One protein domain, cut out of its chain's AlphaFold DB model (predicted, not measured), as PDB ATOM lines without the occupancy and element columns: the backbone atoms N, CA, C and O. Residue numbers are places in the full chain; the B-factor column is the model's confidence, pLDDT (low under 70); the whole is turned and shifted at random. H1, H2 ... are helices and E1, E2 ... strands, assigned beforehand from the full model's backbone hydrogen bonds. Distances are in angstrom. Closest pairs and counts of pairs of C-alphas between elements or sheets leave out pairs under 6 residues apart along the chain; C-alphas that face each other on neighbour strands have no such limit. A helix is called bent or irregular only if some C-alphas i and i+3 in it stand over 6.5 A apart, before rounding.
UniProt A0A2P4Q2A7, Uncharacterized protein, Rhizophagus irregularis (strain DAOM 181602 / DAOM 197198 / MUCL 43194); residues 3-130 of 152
ATOM      1  N   ASP A   3      34.017  29.113  24.194       86.00
ATOM      2  CA  ASP A   3      34.116  29.027  25.658       86.00
ATOM      3  C   ASP A   3      33.177  27.930  26.184       86.00
ATOM      4  O   ASP A   3      32.021  28.176  26.547       86.00
ATOM      5  N   VAL A   4      33.661  26.691  26.158       91.06
ATOM      6  CA  VAL A   4      32.981  25.502  26.676       91.06
ATOM      7  C   VAL A   4      33.595  25.140  28.020       91.06
ATOM      8  O   VAL A   4      34.815  25.087  28.147       91.06
ATOM      9  N   ILE A   5      32.746  24.880  29.012       92.88
ATOM     10  CA  ILE A   5      33.159  24.339  30.310       92.88
ATOM     11  C   ILE A   5      32.620  22.920  30.477       92.88
ATOM     12  O   ILE A   5      31.615  22.554  29.866       92.88
ATOM     13  N   PHE A   6      33.287  22.136  31.316       92.06
ATOM     14  CA  PHE A   6      32.788  20.843  31.763       92.06
ATOM     15  C   PHE A   6      31.997  21.042  33.049       92.06
ATOM     16  O   PHE A   6      32.481  21.679  33.984       92.06
ATOM     17  N   VAL A   7      30.783  20.511  33.083       92.00
ATOM     18  CA  VAL A   7      29.899  20.559  34.247       92.00
ATOM     19  C   VAL A   7      29.485  19.150  34.616       92.00
ATOM     20  O   VAL A   7      29.456  18.276  33.754       92.00
ATOM     21  N   LYS A   8      29.184  18.904  35.890       90.88
ATOM     22  CA  LYS A   8      28.800  17.562  36.336       90.88
ATOM     23  C   LYS A   8      27.487  17.125  35.686       90.88
ATOM     24  O   LYS A   8      27.349  15.974  35.286       90.88
ATOM     25  N   GLY A   9      26.530  18.044  35.548       91.25
ATOM     26  CA  GLY A   9      25.239  17.717  34.968       91.25
ATOM     27  C   GLY A   9      24.426  16.736  35.811       91.25
ATOM     28  O   GLY A   9      24.713  16.428  36.975       91.25
ATOM     29  N   CYS A  10      23.360  16.243  35.197       92.38
ATOM     30  CA  CYS A  10      22.569  15.110  35.635       92.38
ATOM     31  C   CYS A  10      22.772  13.976  34.626       92.38
ATOM     32  O   CYS A  10      22.262  14.012  33.502       92.38
ATOM     33  N   THR A  11      23.578  13.001  35.034       90.19
ATOM     34  CA  THR A  11      24.036  11.868  34.212       90.19
ATOM     35  C   THR A  11      23.640  10.520  34.819       90.19
ATOM     36  O   THR A  11      23.862   9.480  34.208       90.19
ATOM     37  N   ASP A  12      22.981  10.553  35.980       88.94
ATOM     38  CA  ASP A  12      22.535   9.397  36.749       88.94
ATOM     39  C   ASP A  12      21.004   9.376  36.916       88.94
ATOM     40  O   ASP A  12      20.358  10.407  37.140       88.94
ATOM     41  N   ILE A  13      20.416   8.183  36.806       88.06
ATOM     42  CA  ILE A  13      18.959   8.002  36.729       88.06
ATOM     43  C   ILE A  13      18.267   8.252  38.065       88.06
ATOM     44  O   ILE A  13      17.123   8.721  38.081       88.06
ATOM     45  N   ASP A  14      18.951   7.999  39.179       88.62
ATOM     46  CA  ASP A  14      18.407   8.250  40.508       88.62
ATOM     47  C   ASP A  14      18.372   9.755  40.777       88.62
ATOM     48  O   ASP A  14      17.361  10.277  41.255       88.62
ATOM     49  N   GLN A  15      19.408  10.485  40.349       90.31
ATOM     50  CA  GLN A  15      19.408  11.950  40.379       90.31
ATOM     51  C   GLN A  15      18.266  12.536  39.541       90.31
ATOM     52  O   GLN A  15      17.542  13.406  40.026       90.31
ATOM     53  N   LEU A  16      18.053  12.053  38.309       91.56
ATOM     54  CA  LEU A  16      16.940  12.530  37.479       91.56
ATOM     55  C   LEU A  16      15.581  12.182  38.100       91.56
ATOM     56  O   LEU A  16      14.660  12.996  38.072       91.56
ATOM     57  N   THR A  17      15.458  11.003  38.709       90.44
ATOM     58  CA  THR A  17      14.238  10.590  39.412       90.44
ATOM     59  C   THR A  17      13.939  11.495  40.606       90.44
ATOM     60  O   THR A  17      12.778  11.839  40.830       90.44
ATOM     61  N   GLN A  18      14.966  11.927  41.340       89.56
ATOM     62  CA  GLN A  18      14.821  12.891  42.424       89.56
ATOM     63  C   GLN A  18      14.372  14.263  41.907       89.56
ATOM     64  O   GLN A  18      13.443  14.844  42.465       89.56
ATOM     65  N   LEU A  19      14.985  14.762  40.830       89.69
ATOM     66  CA  LEU A  19      14.609  16.036  40.203       89.69
ATOM     67  C   LEU A  19      13.170  16.009  39.664       89.69
ATOM     68  O   LEU A  19      12.443  16.989  39.776       89.69
ATOM     69  N   ALA A  20      12.733  14.869  39.131       88.56
ATOM     70  CA  ALA A  20      11.383  14.680  38.611       88.56
ATOM     71  C   ALA A  20      10.317  14.449  39.701       88.56
ATOM     72  O   ALA A  20       9.161  14.189  39.364       88.56
ATOM     73  N   ASN A  21      10.667  14.500  40.991       85.81
ATOM     74  CA  ASN A  21       9.710  14.278  42.070       85.81
ATOM     75  C   ASN A  21       8.776  15.497  42.241       85.81
ATOM     76  O   ASN A  21       9.242  16.563  42.655       85.81
ATOM     77  N   PRO A  22       7.453  15.362  42.012       76.38
ATOM     78  CA  PRO A  22       6.524  16.485  42.097       76.38
ATOM     79  C   PRO A  22       6.472  17.141  43.479       76.38
ATOM     80  O   PRO A  22       6.204  18.337  43.568       76.38
ATOM     81  N   SER A  23       6.771  16.414  44.561       76.62
ATOM     82  CA  SER A  23       6.791  17.005  45.907       76.62
ATOM     83  C   SER A  23       7.896  18.051  46.093       76.62
ATOM     84  O   SER A  23       7.808  18.880  46.993       76.62
ATOM     85  N   LEU A  24       8.919  18.036  45.233       69.19
ATOM     86  CA  LEU A  24      10.000  19.018  45.199       69.19
ATOM     87  C   LEU A  24       9.743  20.142  44.184       69.19
ATOM     88  O   LEU A  24      10.564  21.052  44.093       69.19
ATOM     89  N   SER A  25       8.644  20.085  43.424       66.75
ATOM     90  CA  SER A  25       8.400  20.997  42.300       66.75
ATOM     91  C   SER A  25       7.846  22.355  42.713       66.75
ATOM     92  O   SER A  25       8.172  23.340  42.062       66.75
ATOM     93  N   HIS A  26       7.054  22.439  43.787       65.44
ATOM     94  CA  HIS A  26       6.412  23.691  44.187       65.44
ATOM     95  C   HIS A  26       6.267  23.825  45.708       65.44
ATOM     96  O   HIS A  26       5.651  22.995  46.371       65.44
ATOM     97  N   SER A  27       6.791  24.924  46.242       72.56
ATOM     98  CA  SER A  27       6.390  25.533  47.511       72.56
ATOM     99  C   SER A  27       6.094  27.018  47.263       72.56
ATOM    100  O   SER A  27       6.278  27.503  46.147       72.56
ATOM    101  N   ASN A  28       5.641  27.758  48.280       70.00
ATOM    102  CA  ASN A  28       5.335  29.191  48.132       70.00
ATOM    103  C   ASN A  28       6.521  30.006  47.581       70.00
ATOM    104  O   ASN A  28       6.312  30.954  46.831       70.00
ATOM    105  N   ASP A  29       7.747  29.579  47.895       78.62
ATOM    106  CA  ASP A  29       8.978  30.313  47.596       78.62
ATOM    107  C   ASP A  29       9.902  29.561  46.630       78.62
ATOM    108  O   ASP A  29      10.969  30.062  46.284       78.62
ATOM    109  N   ARG A  30       9.522  28.355  46.188       85.12
ATOM    110  CA  ARG A  30      10.344  27.500  45.325       85.12
ATOM    111  C   ARG A  30       9.522  26.906  44.200       85.12
ATOM    112  O   ARG A  30       8.451  26.356  44.425       85.12
ATOM    113  N   THR A  31      10.039  26.965  42.986       86.94
ATOM    114  CA  THR A  31       9.442  26.317  41.819       86.94
ATOM    115  C   THR A  31      10.520  25.630  40.998       86.94
ATOM    116  O   THR A  31      11.556  26.230  40.733       86.94
ATOM    117  N   ALA A  32      10.275  24.395  40.571       90.69
ATOM    118  CA  ALA A  32      11.188  23.631  39.737       90.69
ATOM    119  C   ALA A  32      10.483  23.030  38.516       90.69
ATOM    120  O   ALA A  32       9.338  22.586  38.606       90.69
ATOM    121  N   PHE A  33      11.151  23.044  37.364       92.69
ATOM    122  CA  PHE A  33      10.607  22.544  36.100       92.69
ATOM    123  C   PHE A  33      11.711  22.204  35.095       92.69
ATOM    124  O   PHE A  33      12.831  22.705  35.181       92.69
ATOM    125  N   PHE A  34      11.384  21.379  34.099       94.44
ATOM    126  CA  PHE A  34      12.271  21.119  32.965       94.44
ATOM    127  C   PHE A  34      12.086  22.172  31.872       94.44
ATOM    128  O   PHE A  34      10.960  22.576  31.574       94.44
ATOM    129  N   TYR A  35      13.184  22.599  31.256       94.88
ATOM    130  CA  TYR A  35      13.187  23.639  30.237       94.88
ATOM    131  C   TYR A  35      14.147  23.311  29.092       94.88
ATOM    132  O   TYR A  35      15.275  22.876  29.314       94.88
ATOM    133  N   ASN A  36      13.692  23.554  27.867       94.56
ATOM    134  CA  ASN A  36      14.494  23.519  26.649       94.56
ATOM    135  C   ASN A  36      14.388  24.916  26.002       94.56
ATOM    136  O   ASN A  36      13.291  25.290  25.572       94.56
ATOM    137  N   PRO A  37      15.459  25.730  26.020       93.25
ATOM    138  CA  PRO A  37      15.420  27.057  25.430       93.25
ATOM    139  C   PRO A  37      15.406  26.994  23.894       93.25
ATOM    140  O   PRO A  37      16.079  26.151  23.301       93.25
ATOM    141  N   PRO A  38      14.712  27.929  23.220       92.62
ATOM    142  CA  PRO A  38      14.752  28.042  21.766       92.62
ATOM    143  C   PRO A  38      16.184  28.109  21.219       92.62
ATOM    144  O   PRO A  38      17.030  28.826  21.749       92.62
ATOM    145  N   GLY A  39      16.453  27.374  20.138       91.88
ATOM    146  CA  GLY A  39      17.781  27.338  19.514       91.88
ATOM    147  C   GLY A  39      18.824  26.502  20.265       91.88
ATOM    148  O   GLY A  39      19.976  26.464  19.836       91.88
ATOM    149  N   ASP A  40      18.436  25.812  21.339       91.81
ATOM    150  CA  ASP A  40      19.270  24.861  22.066       91.81
ATOM    151  C   ASP A  40      18.641  23.462  22.034       91.81
ATOM    152  O   ASP A  40      17.434  23.286  22.190       91.81
ATOM    153  N   SER A  41      19.467  22.442  21.827       91.00
ATOM    154  CA  SER A  41      19.005  21.050  21.865       91.00
ATOM    155  C   SER A  41      18.972  20.488  23.281       91.00
ATOM    156  O   SER A  41      18.319  19.472  23.500       91.00
ATOM    157  N   GLN A  42      19.665  21.133  24.221       93.56
ATOM    158  CA  GLN A  42      19.811  20.649  25.583       93.56
ATOM    159  C   GLN A  42      18.544  20.826  26.413       93.56
ATOM    160  O   GLN A  42      17.707  21.700  26.173       93.56
ATOM    161  N   ILE A  43      18.417  19.976  27.427       95.31
ATOM    162  CA  ILE A  43      17.339  20.040  28.406       95.31
ATOM    163  C   ILE A  43      17.952  20.321  29.771       95.31
ATOM    164  O   ILE A  43      18.938  19.706  30.179       95.31
ATOM    165  N   TYR A  44      17.332  21.257  30.476       96.12
ATOM    166  CA  TYR A  44      17.760  21.726  31.778       96.12
ATOM    167  C   TYR A  44      16.677  21.448  32.807       96.12
ATOM    168  O   TYR A  44      15.491  21.617  32.531       96.12
ATOM    169  N   HIS A  45      17.080  21.079  34.013       95.31
ATOM    170  CA  HIS A  45      16.239  21.227  35.186       95.31
ATOM    171  C   HIS A  45      16.494  22.605  35.796       95.31
ATOM    172  O   HIS A  45      17.631  22.940  36.136       95.31
ATOM    173  N   ILE A  46      15.438  23.397  35.926       94.00
ATOM    174  CA  ILE A  46      15.466  24.750  36.470       94.00
ATOM    175  C   ILE A  46      14.861  24.714  37.860       94.00
ATOM    176  O   ILE A  46      13.760  24.198  38.028       94.00
ATOM    177  N   THR A  47      15.550  25.298  38.835       91.31
ATOM    178  CA  THR A  47      14.973  25.613  40.144       91.31
ATOM    179  C   THR A  47      15.009  27.120  40.336       91.31
ATOM    180  O   THR A  47      16.021  27.764  40.082       91.31
ATOM    181  N   CYS A  48      13.896  27.682  40.777       89.06
ATOM    182  CA  CYS A  48      13.723  29.083  41.102       89.06
ATOM    183  C   CYS A  48      13.356  29.183  42.581       89.06
ATOM    184  O   CYS A  48      12.364  28.583  42.996       89.06
ATOM    185  N   GLU A  49      14.149  29.906  43.365       88.19
ATOM    186  CA  GLU A  49      13.954  30.080  44.808       88.19
ATOM    187  C   GLU A  49      13.965  31.563  45.180       88.19
ATOM    188  O   GLU A  49      14.887  32.297  44.816       88.19
ATOM    189  N   LEU A  50      12.942  32.014  45.905       84.62
ATOM    190  CA  LEU A  50      12.867  33.359  46.461       84.62
ATOM    191  C   LEU A  50      13.785  33.446  47.683       84.62
ATOM    192  O   LEU A  50      13.611  32.705  48.646       84.62
ATOM    193  N   SER A  51      14.733  34.385  47.665       69.81
ATOM    194  CA  SER A  51      15.530  34.754  48.843       69.81
ATOM    195  C   SER A  51      16.250  33.585  49.541       69.81
ATOM    196  O   SER A  51      16.114  33.365  50.745       69.81
ATOM    197  N   ASN A  52      17.083  32.848  48.803       60.69
ATOM    198  CA  ASN A  52      17.995  31.869  49.392       60.69
ATOM    199  C   ASN A  52      19.407  32.105  48.840       60.69
ATOM    200  O   ASN A  52      19.666  31.855  47.670       60.69
ATOM    201  N   LYS A  53      20.330  32.624  49.666       61.81
ATOM    202  CA  LYS A  53      21.754  32.809  49.292       61.81
ATOM    203  C   LYS A  53      22.550  31.499  49.306       61.81
ATOM    204  O   LYS A  53      23.757  31.507  49.073       61.81
ATOM    205  N   ASN A  54      21.896  30.385  49.622       67.62
ATOM    206  CA  ASN A  54      22.511  29.073  49.561       67.62
ATOM    207  C   ASN A  54      22.573  28.652  48.092       67.62
ATOM    208  O   ASN A  54      21.587  28.205  47.511       67.62
ATOM    209  N   VAL A  55      23.735  28.861  47.478       66.12
ATOM    210  CA  VAL A  55      24.025  28.347  46.140       66.12
ATOM    211  C   VAL A  55      23.992  26.825  46.214       66.12
ATOM    212  O   VAL A  55      24.743  26.234  46.990       66.12
ATOM    213  N   ASP A  56      23.122  26.198  45.423       75.88
ATOM    214  CA  ASP A  56      23.118  24.744  45.270       75.88
ATOM    215  C   ASP A  56      24.481  24.310  44.695       75.88
ATOM    216  O   ASP A  56      24.809  24.700  43.569       75.88
ATOM    217  N   PRO A  57      25.290  23.526  45.433       77.50
ATOM    218  CA  PRO A  57      26.608  23.099  44.974       77.50
ATOM    219  C   PRO A  57      26.545  22.153  43.765       77.50
ATOM    220  O   PRO A  57      27.574  21.886  43.150       77.50
ATOM    221  N   LEU A  58      25.361  21.626  43.435       83.38
ATOM    222  CA  LEU A  58      25.120  20.777  42.267       83.38
ATOM    223  C   LEU A  58      24.606  21.561  41.051       83.38
ATOM    224  O   LEU A  58      24.327  20.951  40.018       83.38
ATOM    225  N   SER A  59      24.456  22.882  41.168       89.38
ATOM    226  CA  SER A  59      24.076  23.746  40.053       89.38
ATOM    227  C   SER A  59      25.212  23.842  39.036       89.38
ATOM    228  O   SER A  59      26.348  24.158  39.388       89.38
ATOM    229  N   ASP A  60      24.893  23.625  37.761       93.12
ATOM    230  CA  ASP A  60      25.848  23.802  36.664       93.12
ATOM    231  C   ASP A  60      25.926  25.270  36.214       93.12
ATOM    232  O   ASP A  60      26.916  25.694  35.617       93.12
ATOM    233  N   HIS A  61      24.872  26.052  36.479       94.19
ATOM    234  CA  HIS A  61      24.838  27.497  36.263       94.19
ATOM    235  C   HIS A  61      23.826  28.161  37.194       94.19
ATOM    236  O   HIS A  61      22.675  27.733  37.277       94.19
ATOM    237  N   THR A  62      24.239  29.236  37.863       93.19
ATOM    238  CA  THR A  62      23.388  29.993  38.789       93.19
ATOM    239  C   THR A  62      23.401  31.464  38.415       93.19
ATOM    240  O   THR A  62      24.466  32.052  38.233       93.19
ATOM    241  N   PHE A  63      22.223  32.073  38.346       92.06
ATOM    242  CA  PHE A  63      22.071  33.507  38.130       92.06
ATOM    243  C   PHE A  63      20.876  34.050  38.916       92.06
ATOM    244  O   PHE A  63      20.076  33.298  39.472       92.06
ATOM    245  N   TYR A  64      20.769  35.376  38.974       90.06
ATOM    246  CA  TYR A  64      19.790  36.063  39.810       90.06
ATOM    247  C   TYR A  64      18.855  36.935  38.973       90.06
ATOM    248  O   TYR A  64      19.259  37.514  37.959       90.06
ATOM    249  N   TYR A  65      17.603  37.032  39.416       87.94
ATOM    250  CA  TYR A  65      16.601  37.929  38.853       87.94
ATOM    251  C   TYR A  65      16.007  38.795  39.962       87.94
ATOM    252  O   TYR A  65      15.332  38.282  40.855       87.94
ATOM    253  N   ASN A  66      16.261  40.100  39.906       85.88
ATOM    254  CA  ASN A  66      15.750  41.049  40.893       85.88
ATOM    255  C   ASN A  66      14.260  41.304  40.658       85.88
ATOM    256  O   ASN A  66      13.840  41.551  39.526       85.88
ATOM    257  N   ILE A  67      13.479  41.251  41.731       81.62
ATOM    258  CA  ILE A  67      12.051  41.578  41.727       81.62
ATOM    259  C   ILE A  67      11.883  43.030  42.182       81.62
ATOM    260  O   ILE A  67      11.217  43.814  41.510       81.62
ATOM    261  N   ASP A  68      12.536  43.383  43.292       80.38
ATOM    262  CA  ASP A  68      12.636  44.731  43.850       80.38
ATOM    263  C   ASP A  68      14.004  44.931  44.538       80.38
ATOM    264  O   ASP A  68      14.913  44.111  44.386       80.38
ATOM    265  N   ASP A  69      14.162  46.029  45.282       78.50
ATOM    266  CA  ASP A  69      15.422  46.391  45.946       78.50
ATOM    267  C   ASP A  69      15.879  45.374  47.008       78.50
ATOM    268  O   ASP A  69      17.072  45.289  47.307       78.50
ATOM    269  N   ASN A  70      14.955  44.582  47.566       80.00
ATOM    270  CA  ASN A  70      15.223  43.687  48.695       80.00
ATOM    271  C   ASN A  70      14.964  42.205  48.388       80.00
ATOM    272  O   ASN A  70      15.311  41.348  49.203       80.00
ATOM    273  N   SER A  71      14.365  41.884  47.242       82.56
ATOM    274  CA  SER A  71      13.974  40.531  46.867       82.56
ATOM    275  C   SER A  71      14.418  40.176  45.452       82.56
ATOM    276  O   SER A  71      14.288  40.929  44.485       82.56
ATOM    277  N   PHE A  72      14.960  38.971  45.338       86.38
ATOM    278  CA  PHE A  72      15.408  38.397  44.085       86.38
ATOM    279  C   PHE A  72      15.133  36.898  44.087       86.38
ATOM    280  O   PHE A  72      15.131  36.239  45.132       86.38
ATOM    281  N   TYR A  73      14.935  36.362  42.892       87.56
ATOM    282  CA  TYR A  73      14.966  34.931  42.654       87.56
ATOM    283  C   TYR A  73      16.403  34.488  42.392       87.56
ATOM    284  O   TYR A  73      17.114  35.100  41.590       87.56
ATOM    285  N   GLN A  74      16.818  33.412  43.054       91.06
ATOM    286  CA  GLN A  74      17.968  32.616  42.652       91.06
ATOM    287  C   GLN A  74      17.483  31.547  41.675       91.06
ATOM    288  O   GLN A  74      16.591  30.763  41.999       91.06
ATOM    289  N   ILE A  75      18.079  31.514  40.487       91.69
ATOM    290  CA  ILE A  75      17.782  30.528  39.458       91.69
ATOM    291  C   ILE A  75      18.987  29.607  39.341       91.69
ATOM    292  O   ILE A  75      20.074  30.051  38.972       91.69
ATOM    293  N   THR A  76      18.793  28.331  39.655       93.56
ATOM    294  CA  THR A  76      19.794  27.282  39.458       93.56
ATOM    295  C   THR A  76      19.403  26.416  38.274       93.56
ATOM    296  O   THR A  76      18.228  26.106  38.051       93.56
ATOM    297  N   CYS A  77      20.402  26.051  37.483       94.81
ATOM    298  CA  CYS A  77      20.231  25.313  36.247       94.81
ATOM    299  C   CYS A  77      21.103  24.074  36.300       94.81
ATOM    300  O   CYS A  77      22.299  24.156  36.583       94.81
ATOM    301  N   ARG A  78      20.505  22.934  35.974       95.31
ATOM    302  CA  ARG A  78      21.215  21.667  35.895       95.31
ATOM    303  C   ARG A  78      21.012  21.039  34.528       95.31
ATOM    304  O   ARG A  78      19.877  20.788  34.130       95.31
ATOM    305  N   LEU A  79      22.099  20.838  33.797       95.69
ATOM    306  CA  LEU A  79      22.103  20.263  32.459       95.69
ATOM    307  C   LEU A  79      21.852  18.756  32.545       95.69
ATOM    308  O   LEU A  79      22.436  18.079  33.387       95.69
ATOM    309  N   ILE A  80      20.993  18.215  31.686       94.38
ATOM    310  CA  ILE A  80      20.607  16.801  31.723       94.38
ATOM    311  C   ILE A  80      21.116  16.097  30.474       94.38
ATOM    312  O   ILE A  80      20.904  16.560  29.354       94.38
ATOM    313  N   SER A  81      21.742  14.936  30.661       92.19
ATOM    314  CA  SER A  81      22.156  14.099  29.539       92.19
ATOM    315  C   SER A  81      20.951  13.632  28.711       92.19
ATOM    316  O   SER A  81      19.971  13.106  29.244       92.19
ATOM    317  N   HIS A  82      21.034  13.755  27.385       89.56
ATOM    318  CA  HIS A  82      19.972  13.302  26.480       89.56
ATOM    319  C   HIS A  82      19.698  11.801  26.585       89.56
ATOM    320  O   HIS A  82      18.539  11.384  26.576       89.56
ATOM    321  N   SER A  83      20.748  10.982  26.706       87.75
ATOM    322  CA  SER A  83      20.589   9.531  26.846       87.75
ATOM    323  C   SER A  83      19.812   9.181  28.114       87.75
ATOM    324  O   SER A  83      18.971   8.281  28.094       87.75
ATOM    325  N   LEU A  84      20.017   9.952  29.184       90.31
ATOM    326  CA  LEU A  84      19.336   9.766  30.456       90.31
ATOM    327  C   LEU A  84      17.836  10.057  30.366       90.31
ATOM    328  O   LEU A  84      17.029   9.322  30.931       90.31
ATOM    329  N   ILE A  85      17.443  11.087  29.613       90.81
ATOM    330  CA  ILE A  85      16.027  11.420  29.395       90.81
ATOM    331  C   ILE A  85      15.322  10.288  28.650       90.81
ATOM    332  O   ILE A  85      14.232   9.876  29.044       90.81
ATOM    333  N   VAL A  86      15.955   9.737  27.612       90.19
ATOM    334  CA  VAL A  86      15.404   8.598  26.863       90.19
ATOM    335  C   VAL A  86      15.247   7.376  27.769       90.19
ATOM    336  O   VAL A  86      14.188   6.749  27.771       90.19
ATOM    337  N   GLN A  87      16.258   7.061  28.582       89.81
ATOM    338  CA  GLN A  87      16.176   5.970  29.559       89.81
ATOM    339  C   GLN A  87      15.046   6.193  30.570       89.81
ATOM    340  O   GLN A  87      14.268   5.276  30.838       89.81
ATOM    341  N   PHE A  88      14.917   7.412  31.095       90.94
ATOM    342  CA  PHE A  88      13.868   7.772  32.044       90.94
ATOM    343  C   PHE A  88      12.472   7.601  31.447       90.94
ATOM    344  O   PHE A  88      11.612   6.981  32.071       90.94
ATOM    345  N   LEU A  89      12.250   8.091  30.224       92.19
ATOM    346  CA  LEU A  89      10.975   7.939  29.523       92.19
ATOM    347  C   LEU A  89      10.666   6.467  29.232       92.19
ATOM    348  O   LEU A  89       9.553   6.020  29.505       92.19
ATOM    349  N   ASN A  90      11.646   5.693  28.761       91.56
ATOM    350  CA  ASN A  90      11.470   4.262  28.501       91.56
ATOM    351  C   ASN A  90      11.081   3.489  29.763       91.56
ATOM    352  O   ASN A  90      10.141   2.691  29.737       91.56
ATOM    353  N   LYS A  91      11.741   3.782  30.886       90.50
ATOM    354  CA  LYS A  91      11.417   3.186  32.181       90.50
ATOM    355  C   LYS A  91      10.032   3.609  32.670       90.50
ATOM    356  O   LYS A  91       9.261   2.762  33.107       90.50
ATOM    357  N   LYS A  92       9.695   4.901  32.610       90.06
ATOM    358  CA  LYS A  92       8.435   5.430  33.165       90.06
ATOM    359  C   LYS A  92       7.201   5.088  32.335       90.06
ATOM    360  O   LYS A  92       6.153   4.847  32.920       90.06
ATOM    361  N   ILE A  93       7.316   5.094  31.009       94.31
ATOM    362  CA  ILE A  93       6.180   4.900  30.098       94.31
ATOM    363  C   ILE A  93       6.032   3.427  29.719       94.31
ATOM    364  O   ILE A  93       4.921   2.906  29.720       94.31
ATOM    365  N   TYR A  94       7.141   2.748  29.416       93.94
ATOM    366  CA  TYR A  94       7.116   1.386  28.875       93.94
ATOM    367  C   TYR A  94       7.622   0.324  29.858       93.94
ATOM    368  O   TYR A  94       7.534  -0.863  29.559       93.94
ATOM    369  N   GLY A  95       8.165   0.718  31.015       90.19
ATOM    370  CA  GLY A  95       8.778  -0.219  31.963       90.19
ATOM    371  C   GLY A  95      10.067  -0.866  31.444       90.19
ATOM    372  O   GLY A  95      10.512  -1.864  32.004       90.19
ATOM    373  N   ILE A  96      10.661  -0.329  30.371       88.62
ATOM    374  CA  ILE A  96      11.857  -0.895  29.744       88.62
ATOM    375  C   ILE A  96      13.092  -0.253  30.366       88.62
ATOM    376  O   ILE A  96      13.367   0.931  30.165       88.62
ATOM    377  N   GLU A  97      13.865  -1.057  31.087       84.19
ATOM    378  CA  GLU A  97      15.161  -0.655  31.621       84.19
ATOM    379  C   GLU A  97      16.272  -1.108  30.672       84.19
ATOM    380  O   GLU A  97      16.590  -2.294  30.565       84.19
ATOM    381  N   HIS A  98      16.877  -0.153  29.967       73.00
ATOM    382  CA  HIS A  98      18.105  -0.414  29.227       73.00
ATOM    383  C   HIS A  98      19.258  -0.495  30.227       73.00
ATOM    384  O   HIS A  98      19.677   0.518  30.783       73.00
ATOM    385  N   LYS A  99      19.783  -1.701  30.452       65.19
ATOM    386  CA  LYS A  99      21.064  -1.869  31.139       65.19
ATOM    387  C   LYS A  99      22.137  -1.313  30.208       65.19
ATOM    388  O   LYS A  99      22.465  -1.954  29.215       65.19
ATOM    389  N   GLN A 100      22.621  -0.102  30.481       57.59
ATOM    390  CA  GLN A 100      23.825   0.416  29.838       57.59
ATOM    391  C   GLN A 100      24.941  -0.597  30.107       57.59
ATOM    392  O   GLN A 100      25.373  -0.766  31.245       57.59
ATOM    393  N   GLY A 101      25.326  -1.358  29.085       49.53
ATOM    394  CA  GLY A 101      26.514  -2.194  29.169       49.53
ATOM    395  C   GLY A 101      27.720  -1.273  29.220       49.53
ATOM    396  O   GLY A 101      27.797  -0.425  28.347       49.53
ATOM    397  N   GLU A 102      28.557  -1.431  30.251       47.03
ATOM    398  CA  GLU A 102      29.982  -1.059  30.431       47.03
ATOM    399  C   GLU A 102      30.563   0.212  29.765       47.03
ATOM    400  O   GLU A 102      31.768   0.439  29.845       47.03
ATOM    401  N   GLU A 103      29.775   1.079  29.140       54.00
ATOM    402  CA  GLU A 103      30.216   2.398  28.720       54.00
ATOM    403  C   GLU A 103      30.219   3.290  29.959       54.00
ATOM    404  O   GLU A 103      29.198   3.371  30.655       54.00
ATOM    405  N   PRO A 104      31.351   3.945  30.264       52.78
ATOM    406  CA  PRO A 104      31.428   4.831  31.408       52.78
ATOM    407  C   PRO A 104      30.336   5.887  31.265       52.78
ATOM    408  O   PRO A 104      30.237   6.559  30.233       52.78
ATOM    409  N   GLN A 105      29.493   6.008  32.297       58.72
ATOM    410  CA  GLN A 105      28.589   7.142  32.423       58.72
ATOM    411  C   GLN A 105      29.415   8.399  32.163       58.72
ATOM    412  O   GLN A 105      30.510   8.558  32.697       58.72
ATOM    413  N   GLN A 106      28.936   9.250  31.262       65.75
ATOM    414  CA  GLN A 106      29.648  10.470  30.944       65.75
ATOM    415  C   GLN A 106      29.658  11.333  32.213       65.75
ATOM    416  O   GLN A 106      28.642  11.928  32.550       65.75
ATOM    417  N   ASP A 107      30.777  11.350  32.944       72.50
ATOM    418  CA  ASP A 107      30.872  11.994  34.266       72.50
ATOM    419  C   ASP A 107      30.663  13.514  34.204       72.50
ATOM    420  O   ASP A 107      30.314  14.147  35.202       72.50
ATOM    421  N   TYR A 108      30.884  14.094  33.021       84.81
ATOM    422  CA  TYR A 108      30.777  15.520  32.770       84.81
ATOM    423  C   TYR A 108      30.117  15.805  31.424       84.81
ATOM    424  O   TYR A 108      30.429  15.193  30.403       84.81
ATOM    425  N   LEU A 109      29.258  16.816  31.407       90.94
ATOM    426  CA  LEU A 109      28.635  17.366  30.214       90.94
ATOM    427  C   LEU A 109      29.353  18.646  29.783       90.94
ATOM    428  O   LEU A 109      29.999  19.328  30.580       90.94
ATOM    429  N   THR A 110      29.239  18.984  28.502       92.94
ATOM    430  CA  THR A 110      29.787  20.237  27.970       92.94
ATOM    431  C   THR A 110      28.726  21.327  28.021       92.94
ATOM    432  O   THR A 110      27.622  21.151  27.514       92.94
ATOM    433  N   PHE A 111      29.065  22.464  28.628       94.19
ATOM    434  CA  PHE A 111      28.184  23.620  28.736       94.19
ATOM    435  C   PHE A 111      28.867  24.839  28.117       94.19
ATOM    436  O   PHE A 111      29.824  25.407  28.651       94.19
ATOM    437  N   SER A 112      28.407  25.242  26.940       94.75
ATOM    438  CA  SER A 112      28.958  26.389  26.221       94.75
ATOM    439  C   SER A 112      28.443  27.719  26.768       94.75
ATOM    440  O   SER A 112      27.349  27.812  27.327       94.75
ATOM    441  N   LYS A 113      29.221  28.783  26.556       94.12
ATOM    442  CA  LYS A 113      28.795  30.157  26.844       94.12
ATOM    443  C   LYS A 113      27.493  30.525  26.132       94.12
ATOM    444  O   LYS A 113      26.620  31.105  26.761       94.12
ATOM    445  N   PHE A 114      27.343  30.135  24.863       93.81
ATOM    446  CA  PHE A 114      26.111  30.372  24.103       93.81
ATOM    447  C   PHE A 114      24.888  29.800  24.823       93.81
ATOM    448  O   PHE A 114      23.901  30.502  24.995       93.81
ATOM    449  N   GLN A 115      24.975  28.557  25.298       95.19
ATOM    450  CA  GLN A 115      23.868  27.910  25.999       95.19
ATOM    451  C   GLN A 115      23.538  28.613  27.323       95.19
ATOM    452  O   GLN A 115      22.367  28.828  27.614       95.19
ATOM    453  N   ARG A 116      24.547  29.027  28.107       94.75
ATOM    454  CA  ARG A 116      24.323  29.790  29.351       94.75
ATOM    455  C   ARG A 116      23.649  31.135  29.085       94.75
ATOM    456  O   ARG A 116      22.645  31.447  29.719       94.75
ATOM    457  N   ASP A 117      24.166  31.893  28.120       94.88
ATOM    458  CA  ASP A 117      23.625  33.205  27.750       94.88
ATOM    459  C   ASP A 117      22.184  33.077  27.221       94.88
ATOM    460  O   ASP A 117      21.302  33.852  27.598       94.88
ATOM    461  N   ASN A 118      21.925  32.063  26.386       94.88
ATOM    462  CA  ASN A 118      20.602  31.769  25.837       94.88
ATOM    463  C   ASN A 118      19.606  31.377  26.941       94.88
ATOM    464  O   ASN A 118      18.469  31.857  26.971       94.88
ATOM    465  N   LEU A 119      20.051  30.543  27.887       94.69
ATOM    466  CA  LEU A 119      19.255  30.110  29.027       94.69
ATOM    467  C   LEU A 119      18.859  31.299  29.910       94.69
ATOM    468  O   LEU A 119      17.680  31.462  30.225       94.69
ATOM    469  N   GLU A 120      19.815  32.168  30.246       95.06
ATOM    470  CA  GLU A 120      19.545  33.388  31.010       95.06
ATOM    471  C   GLU A 120      18.562  34.316  30.301       95.06
ATOM    472  O   GLU A 120      17.606  34.784  30.921       95.06
ATOM    473  N   PHE A 121      18.786  34.588  29.014       93.81
ATOM    474  CA  PHE A 121      17.945  35.490  28.232       93.81
ATOM    475  C   PHE A 121      16.484  35.031  28.225       93.81
ATOM    476  O   PHE A 121      15.574  35.798  28.560       93.81
ATOM    477  N   HIS A 122      16.252  33.757  27.907       93.00
ATOM    478  CA  HIS A 122      14.900  33.226  27.808       93.00
ATOM    479  C   HIS A 122      14.213  33.061  29.164       93.00
ATOM    480  O   HIS A 122      13.018  33.348  29.269       93.00
ATOM    481  N   LEU A 123      14.939  32.651  30.209       92.38
ATOM    482  CA  LEU A 123      14.360  32.529  31.546       92.38
ATOM    483  C   LEU A 123      14.020  33.898  32.138       92.38
ATOM    484  O   LEU A 123      12.930  34.058  32.680       92.38
ATOM    485  N   LYS A 124      14.874  34.916  31.963       89.38
ATOM    486  CA  LYS A 124      14.550  36.298  32.363       89.38
ATOM    487  C   LYS A 124      13.267  36.784  31.681       89.38
ATOM    488  O   LYS A 124      12.396  37.329  32.353       89.38
ATOM    489  N   GLY A 125      13.099  36.519  30.381       84.56
ATOM    490  CA  GLY A 125      11.858  36.829  29.660       84.56
ATOM    491  C   GLY A 125      10.640  36.051  30.173       84.56
ATOM    492  O   GLY A 125       9.561  36.620  30.344       84.56
ATOM    493  N   PHE A 126      10.801  34.760  30.471       82.50
ATOM    494  CA  PHE A 126       9.747  33.923  31.051       82.50
ATOM    495  C   PHE A 126       9.271  34.454  32.409       82.50
ATOM    496  O   PHE A 126       8.064  34.555  32.645       82.50
ATOM    497  N   PHE A 127      10.209  34.833  33.278       78.88
ATOM    498  CA  PHE A 127       9.923  35.388  34.595       78.88
ATOM    499  C   PHE A 127       9.314  36.787  34.510       78.88
ATOM    500  O   PHE A 127       8.301  37.028  35.162       78.88
ATOM    501  N   LEU A 128       9.823  37.668  33.644       75.19
ATOM    502  CA  LEU A 128       9.232  38.989  33.412       75.19
ATOM    503  C   LEU A 128       7.754  38.881  33.009       75.19
ATOM    504  O   LEU A 128       6.912  39.581  33.563       75.19
ATOM    505  N   ASN A 129       7.417  37.956  32.108       71.81
ATOM    506  CA  ASN A 129       6.047  37.777  31.614       71.81
ATOM    507  C   ASN A 129       5.082  37.150  32.635       71.81
ATOM    508  O   ASN A 129       3.868  37.294  32.490       71.81
ATOM    509  N   ARG A 130       5.591  36.412  33.629       69.12
ATOM    510  CA  ARG A 130       4.764  35.724  34.639       69.12
ATOM    511  C   ARG A 130       4.689  36.451  35.977       69.12
ATOM    512  O   ARG A 130       3.681  36.314  36.662       69.12
TER     513      ARG A 130
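This is residues 3 to 130 of the 152 residues of an uncharacterized protein of Rhizophagus irregularis (strain DAOM 181602 / DAOM 197198 / MUCL 43194) (UniProt A0A2P4Q2A7). A twisted antiparallel sheet of four strands, E2, E3, E5 and E4 in that order across it, has the long helix H3 slantwise over one face, making two layers. Beyond the end of the sheet where E5 stops, H1 and H2 meet about perpendicular, and a two-stranded antiparallel ribbon, E1 and E6, runs into H3. A long loop, residues 95 to 108, swings out from H2 to reach E6. The printed part has 128 residues with three named helices and six named strands, in the order E1 H1 E2 E3 E4 E5 H2 E6 H3, and its class is mixed, helices and strands. It is compact, with a radius of gyration of the C-alphas of 15.5 A and spans of 52 by 36 by 26 A.

Start with the large sheet: E2 is residues 30 to 35, E3 is 43 to 50 and 22.9 A long, E4 is 61 to 66, and E5 runs 25.4 A from C-alpha 72 at (15.408, 38.397, 44.085) to C-alpha 80 at (20.607, 16.801, 31.723). Next find H2, residues 82 to 94, 17.7 A, and H1, residues 13 to 19, 9.8 A. The ribbon is E1, residues 4 to 7, from C-alpha 4 at (32.981, 25.502, 26.676), and E6, residues 109 to 112. H3, residues 113 to 130, runs 25.9 A to C-alpha 130 at (4.764, 35.724, 34.639).

In the sheet, look for N 33 and O 46, 2.9 A, between the hairpin strands E2 and E3; N 45 and O 78, 2.8 A, between E3 and E5; and N 73 and O 65, 2.8 A, between the hairpin strands E4 and E5. E2 and E4 are the edge strands. H3 is on the sheet at a height of 8.5 A, over E3 and E5 and only just over E4, with 3 C-alphas there. On the local plane it stands at 50 degrees to E3, slantwise to the strands. The closest C-alphas of E4 and H3 are those of Tyr 65 and Lys 124, 7.0 A. H1 only grazes the sheet, with residues 15 to 19, and H2 is not on it. H2 touches H1 with residues 84 to 88 alone, about perpendicular at 85 degrees; the closest C-alphas are those of Ile 13 and Leu 84, 6.5 A. In the ribbon, N 7 and O 109 are 2.9 A apart. H2 and H3 are apart. In H1, H2 and H3 every O i to N i+4 pair is within hydrogen-bond range.

The two C-alphas farthest apart are those of Asp 69 and Gly 101, 52.6 A. The printed part has no cut, and its one long link is H2 to E6, 14 residues. Mean pLDDT of the printed part is 85.3; look for values under 70 at residues 24 to 26, 51 to 55, 99 to 106 and 130.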